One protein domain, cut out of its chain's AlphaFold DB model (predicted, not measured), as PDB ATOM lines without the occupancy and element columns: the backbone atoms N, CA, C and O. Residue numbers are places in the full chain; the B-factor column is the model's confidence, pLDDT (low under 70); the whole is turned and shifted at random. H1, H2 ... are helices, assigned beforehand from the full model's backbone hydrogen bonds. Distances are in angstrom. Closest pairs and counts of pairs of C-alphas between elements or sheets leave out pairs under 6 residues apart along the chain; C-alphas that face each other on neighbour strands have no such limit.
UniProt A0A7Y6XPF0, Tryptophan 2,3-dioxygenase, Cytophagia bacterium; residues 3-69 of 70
ATOM      1  N   ASP A   3     -25.518 -24.772 -61.892       90.88
ATOM      2  CA  ASP A   3     -26.457 -23.681 -62.163       90.88
ATOM      3  C   ASP A   3     -25.861 -22.605 -63.070       90.88
ATOM      4  O   ASP A   3     -26.572 -22.018 -63.885       90.88
ATOM      5  N   TRP A   4     -24.554 -22.350 -62.961       92.00
ATOM      6  CA  TRP A   4     -23.890 -21.341 -63.787       92.00
ATOM      7  C   TRP A   4     -23.843 -21.752 -65.269       92.00
ATOM      8  O   TRP A   4     -24.318 -20.971 -66.093       92.00
ATOM      9  N   PRO A   5     -23.398 -22.972 -65.643       92.06
ATOM     10  CA  PRO A   5     -23.535 -23.468 -67.015       92.06
ATOM     11  C   PRO A   5     -24.972 -23.430 -67.558       92.06
ATOM     12  O   PRO A   5     -25.183 -23.049 -68.709       92.06
ATOM     13  N   LEU A   6     -25.973 -23.766 -66.735       92.38
ATOM     14  CA  LEU A   6     -27.389 -23.701 -67.123       92.38
ATOM     15  C   LEU A   6     -27.853 -22.260 -67.398       92.38
ATOM     16  O   LEU A   6     -28.489 -21.987 -68.420       92.38
ATOM     17  N   ALA A   7     -27.496 -21.318 -66.523       93.31
ATOM     18  CA  ALA A   7     -27.798 -19.900 -66.701       93.31
ATOM     19  C   ALA A   7     -27.065 -19.294 -67.910       93.31
ATOM     20  O   ALA A   7     -27.643 -18.496 -68.656       93.31
ATOM     21  N   HIS A   8     -25.816 -19.703 -68.137       93.44
ATOM     22  CA  HIS A   8     -25.028 -19.298 -69.293       93.44
ATOM     23  C   HIS A   8     -25.665 -19.794 -70.595       93.44
ATOM     24  O   HIS A   8     -25.885 -18.992 -71.500       93.44
ATOM     25  N   TYR A   9     -26.061 -21.070 -70.662       93.44
ATOM     26  CA  TYR A   9     -26.763 -21.617 -71.825       93.44
ATOM     27  C   TYR A   9     -28.063 -20.860 -72.127       93.44
ATOM     28  O   TYR A   9     -28.293 -20.465 -73.269       93.44
ATOM     29  N   ARG A  10     -28.885 -20.571 -71.110       93.06
ATOM     30  CA  ARG A  10     -30.106 -19.764 -71.291       93.06
ATOM     31  C   ARG A  10     -29.806 -18.364 -71.829       93.06
ATOM     32  O   ARG A  10     -30.553 -17.853 -72.662       93.06
ATOM     33  N   SER A  11     -28.730 -17.743 -71.357       95.38
ATOM     34  CA  SER A  11     -28.302 -16.429 -71.844       95.38
ATOM     35  C   SER A  11     -27.858 -16.503 -73.307       95.38
ATOM     36  O   SER A  11     -28.281 -15.674 -74.107       95.38
ATOM     37  N   ALA A  12     -27.089 -17.530 -73.682       95.62
ATOM     38  CA  ALA A  12     -26.706 -17.777 -75.070       95.62
ATOM     39  C   ALA A  12     -27.939 -17.958 -75.965       95.62
ATOM     40  O   ALA A  12     -28.048 -17.273 -76.972       95.62
ATOM     41  N   VAL A  13     -28.917 -18.769 -75.549       94.50
ATOM     42  CA  VAL A  13     -30.204 -18.905 -76.251       94.50
ATOM     43  C   VAL A  13     -30.882 -17.544 -76.450       94.50
ATOM     44  O   VAL A  13     -31.260 -17.205 -77.564       94.50
ATOM     45  N   ARG A  14     -30.986 -16.712 -75.406       94.69
ATOM     46  CA  ARG A  14     -31.659 -15.402 -75.488       94.69
ATOM     47  C   ARG A  14     -31.046 -14.463 -76.533       94.69
ATOM     48  O   ARG A  14     -31.778 -13.676 -77.137       94.69
ATOM     49  N   TYR A  15     -29.726 -14.493 -76.688       95.69
ATOM     50  CA  TYR A  15     -29.013 -13.537 -77.535       95.69
ATOM     51  C   TYR A  15     -28.623 -14.098 -78.898       95.69
ATOM     52  O   TYR A  15     -28.625 -13.338 -79.863       95.69
ATOM     53  N   LEU A  16     -28.320 -15.392 -78.980       95.94
ATOM     54  CA  LEU A  16     -27.818 -16.043 -80.185       95.94
ATOM     55  C   LEU A  16     -28.905 -16.785 -80.960       95.94
ATOM     56  O   LEU A  16     -28.743 -16.954 -82.163       95.94
ATOM     57  N   GLN A  17     -30.009 -17.190 -80.323       95.12
ATOM     58  CA  GLN A  17     -31.136 -17.771 -81.052       95.12
ATOM     59  C   GLN A  17     -31.946 -16.655 -81.721       95.12
ATOM     60  O   GLN A  17     -32.548 -15.814 -81.041       95.12
ATOM     61  N   LYS A  18     -31.929 -16.624 -83.055       92.06
ATOM     62  CA  LYS A  18     -32.602 -15.617 -83.888       92.06
ATOM     63  C   LYS A  18     -33.261 -16.288 -85.092       92.06
ATOM     64  O   LYS A  18     -32.868 -17.366 -85.508       92.06
ATOM     65  N   ASP A  19     -34.283 -15.631 -85.619       85.19
ATOM     66  CA  ASP A  19     -34.993 -16.017 -86.841       85.19
ATOM     67  C   ASP A  19     -34.461 -15.139 -87.995       85.19
ATOM     68  O   ASP A  19     -34.313 -13.926 -87.778       85.19
ATOM     69  N   PRO A  20     -34.121 -15.685 -89.182       88.38
ATOM     70  CA  PRO A  20     -34.238 -17.092 -89.608       88.38
ATOM     71  C   PRO A  20     -33.071 -17.992 -89.227       88.38
ATOM     72  O   PRO A  20     -33.192 -19.212 -89.314       88.38
ATOM     73  N   GLU A  21     -31.951 -17.410 -88.810       89.62
ATOM     74  CA  GLU A  21     -30.741 -18.160 -88.508       89.62
ATOM     75  C   GLU A  21     -30.155 -17.764 -87.159       89.62
ATOM     76  O   GLU A  21     -30.126 -16.593 -86.769       89.62
ATOM     77  N   ASP A  22     -29.627 -18.772 -86.472       93.06
ATOM     78  CA  ASP A  22     -28.902 -18.597 -85.228       93.06
ATOM     79  C   ASP A  22     -27.576 -17.865 -85.453       93.06
ATOM     80  O   ASP A  22     -26.821 -18.141 -86.386       93.06
ATOM     81  N   ILE A  23     -27.238 -16.969 -84.530       95.25
ATOM     82  CA  ILE A  23     -25.961 -16.265 -84.534       95.25
ATOM     83  C   ILE A  23     -24.856 -17.242 -84.114       95.25
ATOM     84  O   ILE A  23     -24.926 -17.887 -83.061       95.25
ATOM     85  N   ALA A  24     -23.801 -17.333 -84.924       95.06
ATOM     86  CA  ALA A  24     -22.627 -18.138 -84.614       95.06
ATOM     87  C   ALA A  24     -21.882 -17.608 -83.376       95.06
ATOM     88  O   ALA A  24     -21.772 -16.400 -83.155       95.06
ATOM     89  N   ALA A  25     -21.314 -18.513 -82.578       95.00
ATOM     90  CA  ALA A  25     -20.435 -18.106 -81.488       95.00
ATOM     91  C   ALA A  25     -19.122 -17.550 -82.050       95.00
ATOM     92  O   ALA A  25     -18.526 -18.139 -82.952       95.00
ATOM     93  N   THR A  26     -18.619 -16.467 -81.459       95.88
ATOM     94  CA  THR A  26     -17.359 -15.829 -81.881       95.88
ATOM     95  C   THR A  26     -16.140 -16.742 -81.732       95.88
ATOM     96  O   THR A  26     -15.169 -16.591 -82.463       95.88
ATOM     97  N   GLY A  27     -16.199 -17.724 -80.826       93.31
ATOM     98  CA  GLY A  27     -15.164 -18.747 -80.648       93.31
ATOM     99  C   GLY A  27     -15.205 -19.895 -81.665       93.31
ATOM    100  O   GLY A  27     -14.458 -20.855 -81.508       93.31
ATOM    101  N   GLY A  28     -16.099 -19.858 -82.662       93.69
ATOM    102  CA  GLY A  28     -16.196 -20.873 -83.722       93.69
ATOM    103  C   GLY A  28     -16.889 -22.183 -83.320       93.69
ATOM    104  O   GLY A  28     -17.027 -23.091 -84.135       93.69
ATOM    105  N   THR A  29     -17.358 -22.304 -82.077       92.75
ATOM    106  CA  THR A  29     -18.084 -23.491 -81.604       92.75
ATOM    107  C   THR A  29     -19.541 -23.489 -82.064       92.75
ATOM    108  O   THR A  29     -20.201 -22.448 -82.034       92.75
ATOM    109  N   ASN A  30     -20.108 -24.671 -82.325       92.62
ATOM    110  CA  ASN A  30     -21.562 -24.835 -82.298       92.62
ATOM    111  C   ASN A  30     -22.041 -24.749 -80.836       92.62
ATOM    112  O   ASN A  30     -21.995 -25.734 -80.094       92.62
ATOM    113  N   TRP A  31     -22.458 -23.555 -80.412       93.56
ATOM    114  CA  TRP A  31     -22.812 -23.269 -79.019       93.56
ATOM    115  C   TRP A  31     -24.008 -24.091 -78.522       93.56
ATOM    116  O   TRP A  31     -24.044 -24.452 -77.349       93.56
ATOM    117  N   GLN A  32     -24.940 -24.462 -79.403       92.00
ATOM    118  CA  GLN A  32     -26.099 -25.295 -79.058       92.00
ATOM    119  C   GLN A  32     -25.704 -26.717 -78.676       92.00
ATOM    120  O   GLN A  32     -26.357 -27.331 -77.843       92.00
ATOM    121  N   LYS A  33     -24.639 -27.252 -79.276       90.38
ATOM    122  CA  LYS A  33     -24.106 -28.575 -78.927       90.38
ATOM    123  C   LYS A  33     -23.121 -28.502 -77.768       90.38
ATOM    124  O   LYS A  33     -23.058 -29.420 -76.959       90.38
ATOM    125  N   TYR A  34     -22.347 -27.423 -77.698       90.50
ATOM    126  CA  TYR A  34     -21.246 -27.298 -76.751       90.50
ATOM    127  C   TYR A  34     -21.692 -26.886 -75.342       90.50
ATOM    128  O   TYR A  34     -21.179 -27.423 -74.366       90.50
ATOM    129  N   LEU A  35     -22.632 -25.942 -75.219       91.62
ATOM    130  CA  LEU A  35     -23.009 -25.353 -73.929       91.62
ATOM    131  C   LEU A  35     -23.939 -26.203 -73.043       91.62
ATOM    132  O   LEU A  35     -23.806 -26.091 -71.823       91.62
ATOM    133  N   PRO A  36     -24.895 -27.011 -73.558       87.62
ATOM    134  CA  PRO A  36     -25.816 -27.736 -72.689       87.62
ATOM    135  C   PRO A  36     -25.092 -28.679 -71.711       87.62
ATOM    136  O   PRO A  36     -24.418 -29.618 -72.147       87.62
ATOM    137  N   PRO A  37     -25.308 -28.537 -70.387       80.62
ATOM    138  CA  PRO A  37     -24.623 -29.353 -69.379       80.62
ATOM    139  C   PRO A  37     -24.967 -30.841 -69.445       80.62
ATOM    140  O   PRO A  37     -24.244 -31.664 -68.895       80.62
ATOM    141  N   ARG A  38     -26.045 -31.218 -70.151       71.94
ATOM    142  CA  ARG A  38     -26.383 -32.627 -70.409       71.94
ATOM    143  C   ARG A  38     -25.233 -33.375 -71.094       71.94
ATOM    144  O   ARG A  38     -25.085 -34.569 -70.859       71.94
ATOM    145  N   PHE A  39     -24.413 -32.685 -71.889       65.31
ATOM    146  CA  PHE A  39     -23.214 -33.254 -72.515       65.31
ATOM    147  C   PHE A  39     -21.954 -33.138 -71.641       65.31
ATOM    148  O   PHE A  39     -20.925 -33.718 -71.971       65.31
ATOM    149  N   GLN A  40     -22.024 -32.411 -70.523       70.81
ATOM    150  CA  GLN A  40     -20.906 -32.099 -69.632       70.81
ATOM    151  C   GLN A  40     -21.348 -32.228 -68.167       70.81
ATOM    152  O   GLN A  40     -21.426 -31.244 -67.428       70.81
ATOM    153  N   LYS A  41     -21.664 -33.455 -67.726       82.25
ATOM    154  CA  LYS A  41     -21.974 -33.728 -66.315       82.25
ATOM    155  C   LYS A  41     -20.691 -33.655 -65.477       82.25
ATOM    156  O   LYS A  41     -20.087 -34.672 -65.156       82.25
ATOM    157  N   ILE A  42     -20.270 -32.435 -65.152       88.12
ATOM    158  CA  ILE A  42     -19.104 -32.151 -64.312       88.12
ATOM    159  C   ILE A  42     -19.585 -31.948 -62.873       88.12
ATOM    160  O   ILE A  42     -20.352 -31.023 -62.582       88.12
ATOM    161  N   ILE A  43     -19.131 -32.823 -61.978       90.56
ATOM    162  CA  ILE A  43     -19.384 -32.755 -60.536       90.56
ATOM    163  C   ILE A  43     -18.040 -32.523 -59.850       90.56
ATOM    164  O   ILE A  43     -17.106 -33.300 -60.026       90.56
ATOM    165  N   PHE A  44     -17.941 -31.431 -59.094       90.94
ATOM    166  CA  PHE A  44     -16.767 -31.124 -58.278       90.94
ATOM    167  C   PHE A  44     -16.980 -31.667 -56.868       90.94
ATOM    168  O   PHE A  44     -18.077 -31.502 -56.331       90.94
ATOM    169  N   PHE A  45     -15.929 -32.247 -56.280       93.81
ATOM    170  CA  PHE A  45     -15.954 -32.852 -54.939       93.81
ATOM    171  C   PHE A  45     -17.066 -33.907 -54.796       93.81
ATOM    172  O   PHE A  45     -17.954 -33.735 -53.964       93.81
ATOM    173  N   PRO A  46     -17.100 -34.946 -55.656       93.31
ATOM    174  CA  PRO A  46     -18.186 -35.934 -55.686       93.31
ATOM    175  C   PRO A  46     -18.465 -36.583 -54.322       93.31
ATOM    176  O   PRO A  46     -19.610 -36.897 -54.025       93.31
ATOM    177  N   GLU A  47     -17.450 -36.716 -53.472       96.12
ATOM    178  CA  GLU A  47     -17.543 -37.233 -52.107       96.12
ATOM    179  C   GLU A  47     -18.387 -36.375 -51.148       96.12
ATOM    180  O   GLU A  47     -18.812 -36.868 -50.107       96.12
ATOM    181  N   LEU A  48     -18.640 -35.105 -51.484       95.56
ATOM    182  CA  LEU A  48     -19.477 -34.200 -50.688       95.56
ATOM    183  C   LEU A  48     -20.965 -34.271 -51.052       95.56
ATOM    184  O   LEU A  48     -21.774 -33.619 -50.394       95.56
ATOM    185  N   TRP A  49     -21.328 -35.025 -52.092       93.56
ATOM    186  CA  TRP A  49     -22.693 -35.095 -52.607       93.56
ATOM    187  C   TRP A  49     -23.296 -36.474 -52.381       93.56
ATOM    188  O   TRP A  49     -22.647 -37.506 -52.540       93.56
ATOM    189  N   THR A  50     -24.583 -36.498 -52.058       96.38
ATOM    190  CA  THR A  50     -25.351 -37.740 -51.981       96.38
ATOM    191  C   THR A  50     -25.607 -38.320 -53.373       96.38
ATOM    192  O   THR A  50     -25.652 -37.602 -54.375       96.38
ATOM    193  N   GLU A  51     -25.853 -39.630 -53.447       95.94
ATOM    194  CA  GLU A  51     -26.244 -40.300 -54.698       95.94
ATOM    195  C   GLU A  51     -27.453 -39.629 -55.358       95.94
ATOM    196  O   GLU A  51     -27.451 -39.393 -56.567       95.94
ATOM    197  N   LYS A  52     -28.441 -39.233 -54.548       94.75
ATOM    198  CA  LYS A  52     -29.633 -38.532 -55.023       94.75
ATOM    199  C   LYS A  52     -29.296 -37.174 -55.637       94.75
ATOM    200  O   LYS A  52     -29.781 -36.866 -56.720       94.75
ATOM    201  N   GLU A  53     -28.453 -36.367 -54.992       92.38
ATOM    202  CA  GLU A  53     -28.028 -35.074 -55.549       92.38
ATOM    203  C   GLU A  53     -27.271 -35.254 -56.867       92.38
ATOM    204  O   GLU A  53     -27.483 -34.499 -57.818       92.38
ATOM    205  N   MET A  54     -26.435 -36.289 -56.963       91.88
ATOM    206  CA  MET A  54     -25.724 -36.621 -58.196       91.88
ATOM    207  C   MET A  54     -26.665 -37.118 -59.305       91.88
ATOM    208  O   MET A  54     -26.430 -36.831 -60.484       91.88
ATOM    209  N   GLU A  55     -27.731 -37.850 -58.980       91.94
ATOM    210  CA  GLU A  55     -28.765 -38.281 -59.933       91.94
ATOM    211  C   GLU A  55     -29.655 -37.111 -60.393       91.94
ATOM    212  O   GLU A  55     -30.028 -37.003 -61.567       91.94
ATOM    213  N   GLU A  56     -29.969 -36.199 -59.478       91.31
ATOM    214  CA  GLU A  56     -30.820 -35.029 -59.707       91.31
ATOM    215  C   GLU A  56     -30.039 -33.774 -60.118       91.31
ATOM    216  O   GLU A  56     -30.604 -32.681 -60.184       91.31
ATOM    217  N   TRP A  57     -28.758 -33.929 -60.460       91.06
ATOM    218  CA  TRP A  57     -27.832 -32.835 -60.738       91.06
ATOM    219  C   TRP A  57     -28.396 -31.820 -61.743       91.06
ATOM    220  O   TRP A  57     -28.577 -32.117 -62.926       91.06
ATOM    221  N   GLY A  58     -28.685 -30.607 -61.267       88.88
ATOM    222  CA  GLY A  58     -29.182 -29.493 -62.083       88.88
ATOM    223  C   GLY A  58     -30.683 -29.509 -62.384       88.88
ATOM    224  O   GLY A  58     -31.187 -28.545 -62.966       88.88
ATOM    225  N   LYS A  59     -31.431 -30.546 -61.974       89.94
ATOM    226  CA  LYS A  59     -32.894 -30.598 -62.157       89.94
ATOM    227  C   LYS A  59     -33.594 -29.487 -61.372       89.94
ATOM    228  O   LYS A  59     -34.529 -28.879 -61.888       89.94
ATOM    229  N   HIS A  60     -33.120 -29.179 -60.162       89.38
ATOM    230  CA  HIS A  60     -33.678 -28.128 -59.298       89.38
ATOM    231  C   HIS A  60     -33.717 -26.764 -59.996       89.38
ATOM    232  O   HIS A  60     -34.712 -26.049 -59.906       89.38
ATOM    233  N   TRP A  61     -32.662 -26.418 -60.738       89.94
ATOM    234  CA  TRP A  61     -32.590 -25.159 -61.471       89.94
ATOM    235  C   TRP A  61     -33.637 -25.100 -62.582       89.94
ATOM    236  O   TRP A  61     -34.339 -24.098 -62.703       89.94
ATOM    237  N   VAL A  62     -33.782 -26.182 -63.357       85.94
ATOM    238  CA  VAL A  62     -34.772 -26.271 -64.444       85.94
ATOM    239  C   VAL A  62     -36.186 -26.142 -63.885       85.94
ATOM    240  O   VAL A  62     -36.962 -25.325 -64.378       85.94
ATOM    241  N   LEU A  63     -36.496 -26.880 -62.816       89.50
ATOM    242  CA  LEU A  63     -37.792 -26.812 -62.136       89.50
ATOM    243  C   LEU A  63     -38.090 -25.394 -61.637       89.50
ATOM    244  O   LEU A  63     -39.185 -24.882 -61.864       89.50
ATOM    245  N   LYS A  64     -37.101 -24.722 -61.034       90.12
ATOM    246  CA  LYS A  64     -37.232 -23.328 -60.595       90.12
ATOM    247  C   LYS A  64     -37.534 -22.383 -61.759       90.12
ATOM    248  O   LYS A  64     -38.369 -21.501 -61.603       90.12
ATOM    249  N   GLN A  65     -36.877 -22.541 -62.911       87.75
ATOM    250  CA  GLN A  65     -37.139 -21.671 -64.064       87.75
ATOM    251  C   GLN A  65     -38.525 -21.897 -64.668       87.75
ATOM    252  O   GLN A  65     -39.174 -20.918 -65.014       87.75
ATOM    253  N   LEU A  66     -38.985 -23.150 -64.751       85.56
ATOM    254  CA  LEU A  66     -40.322 -23.478 -65.256       85.56
ATOM    255  C   LEU A  66     -41.430 -22.948 -64.338       85.56
ATOM    256  O   LEU A  66     -42.431 -22.432 -64.826       85.56
ATOM    257  N   ALA A  67     -41.228 -23.025 -63.020       84.75
ATOM    258  CA  ALA A  67     -42.183 -22.533 -62.030       84.75
ATOM    259  C   ALA A  67     -42.343 -21.001 -62.027       84.75
ATOM    260  O   ALA A  67     -43.375 -20.510 -61.594       84.75
ATOM    261  N   ILE A  68     -41.342 -20.244 -62.496       72.44
ATOM    262  CA  ILE A  68     -41.403 -18.772 -62.613       72.44
ATOM    263  C   ILE A  68     -42.159 -18.333 -63.883       72.44
ATOM    264  O   ILE A  68     -42.590 -17.188 -63.983       72.44
ATOM    265  N   THR A  69     -42.291 -19.218 -64.870       57.59
ATOM    266  CA  THR A  69     -42.927 -18.933 -66.168       57.59
ATOM    267  C   THR A  69     -44.409 -19.317 -66.256       57.59
ATOM    268  O   THR A  69     -44.983 -19.156 -67.332       57.59
TER     269      THR A  69
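Overview. This is residues 3 to 69 of the 70 residues of the protein "Tryptophan 2,3-dioxygenase" of Cytophagia bacterium (UniProt A0A7Y6XPF0). A loose, flat frame stands round one 14-residue helix, H1, with H4 slanting away from H1's first residues like the second arm of a V. Residues 17 to 30 loop back to short H2 beside H1, and residues 35 to 50 run on to short H3 at the opposite end. The 67 printed residues hold H1, H2, H3, H4 in that order and no named strand; the class is all helix, though under half of the residues are in named elements. The radius of gyration of the C-alphas is 14.3 A and the spans are 43 by 29 by 13 A.

Arrangement. Start at H1, residues 3 to 16. H4, residues 59 to 68, is close but not clearly touching: the closest C-alphas, of Asp 3 and Trp 61, are 6.3 A apart, at a steep tilt of 51 degrees, the same way. H2, residues 31 to 34, is also close to H1 but not clearly touching, its closest C-alphas, Ala 12 and Trp 31, being 7.8 A apart. H3, residues 51 to 55, is apart from H1, H2 and H4. Every O i to N i+4 pair is within hydrogen-bond range in H1, H3 and H4; H2 is too short for one.

Along the chain. Find C-alpha 3 at (-26.457, -23.681, -62.163); from there H1 runs 19.6 A to C-alpha 16. H2 spans 4.9 A and H3 6.2 A. H4 runs 14.6 A to C-alpha 68 at (-41.403, -18.772, -62.613).

Size, cuts and confidence. Look to Pro 20 and Glu 47 for the farthest C-alphas, 45.7 A apart. The printed part has no cut; the links H1 to H2 and H2 to H3 are long, and H3 to H4 is tight. Residues 39 and 69 are under pLDDT 70.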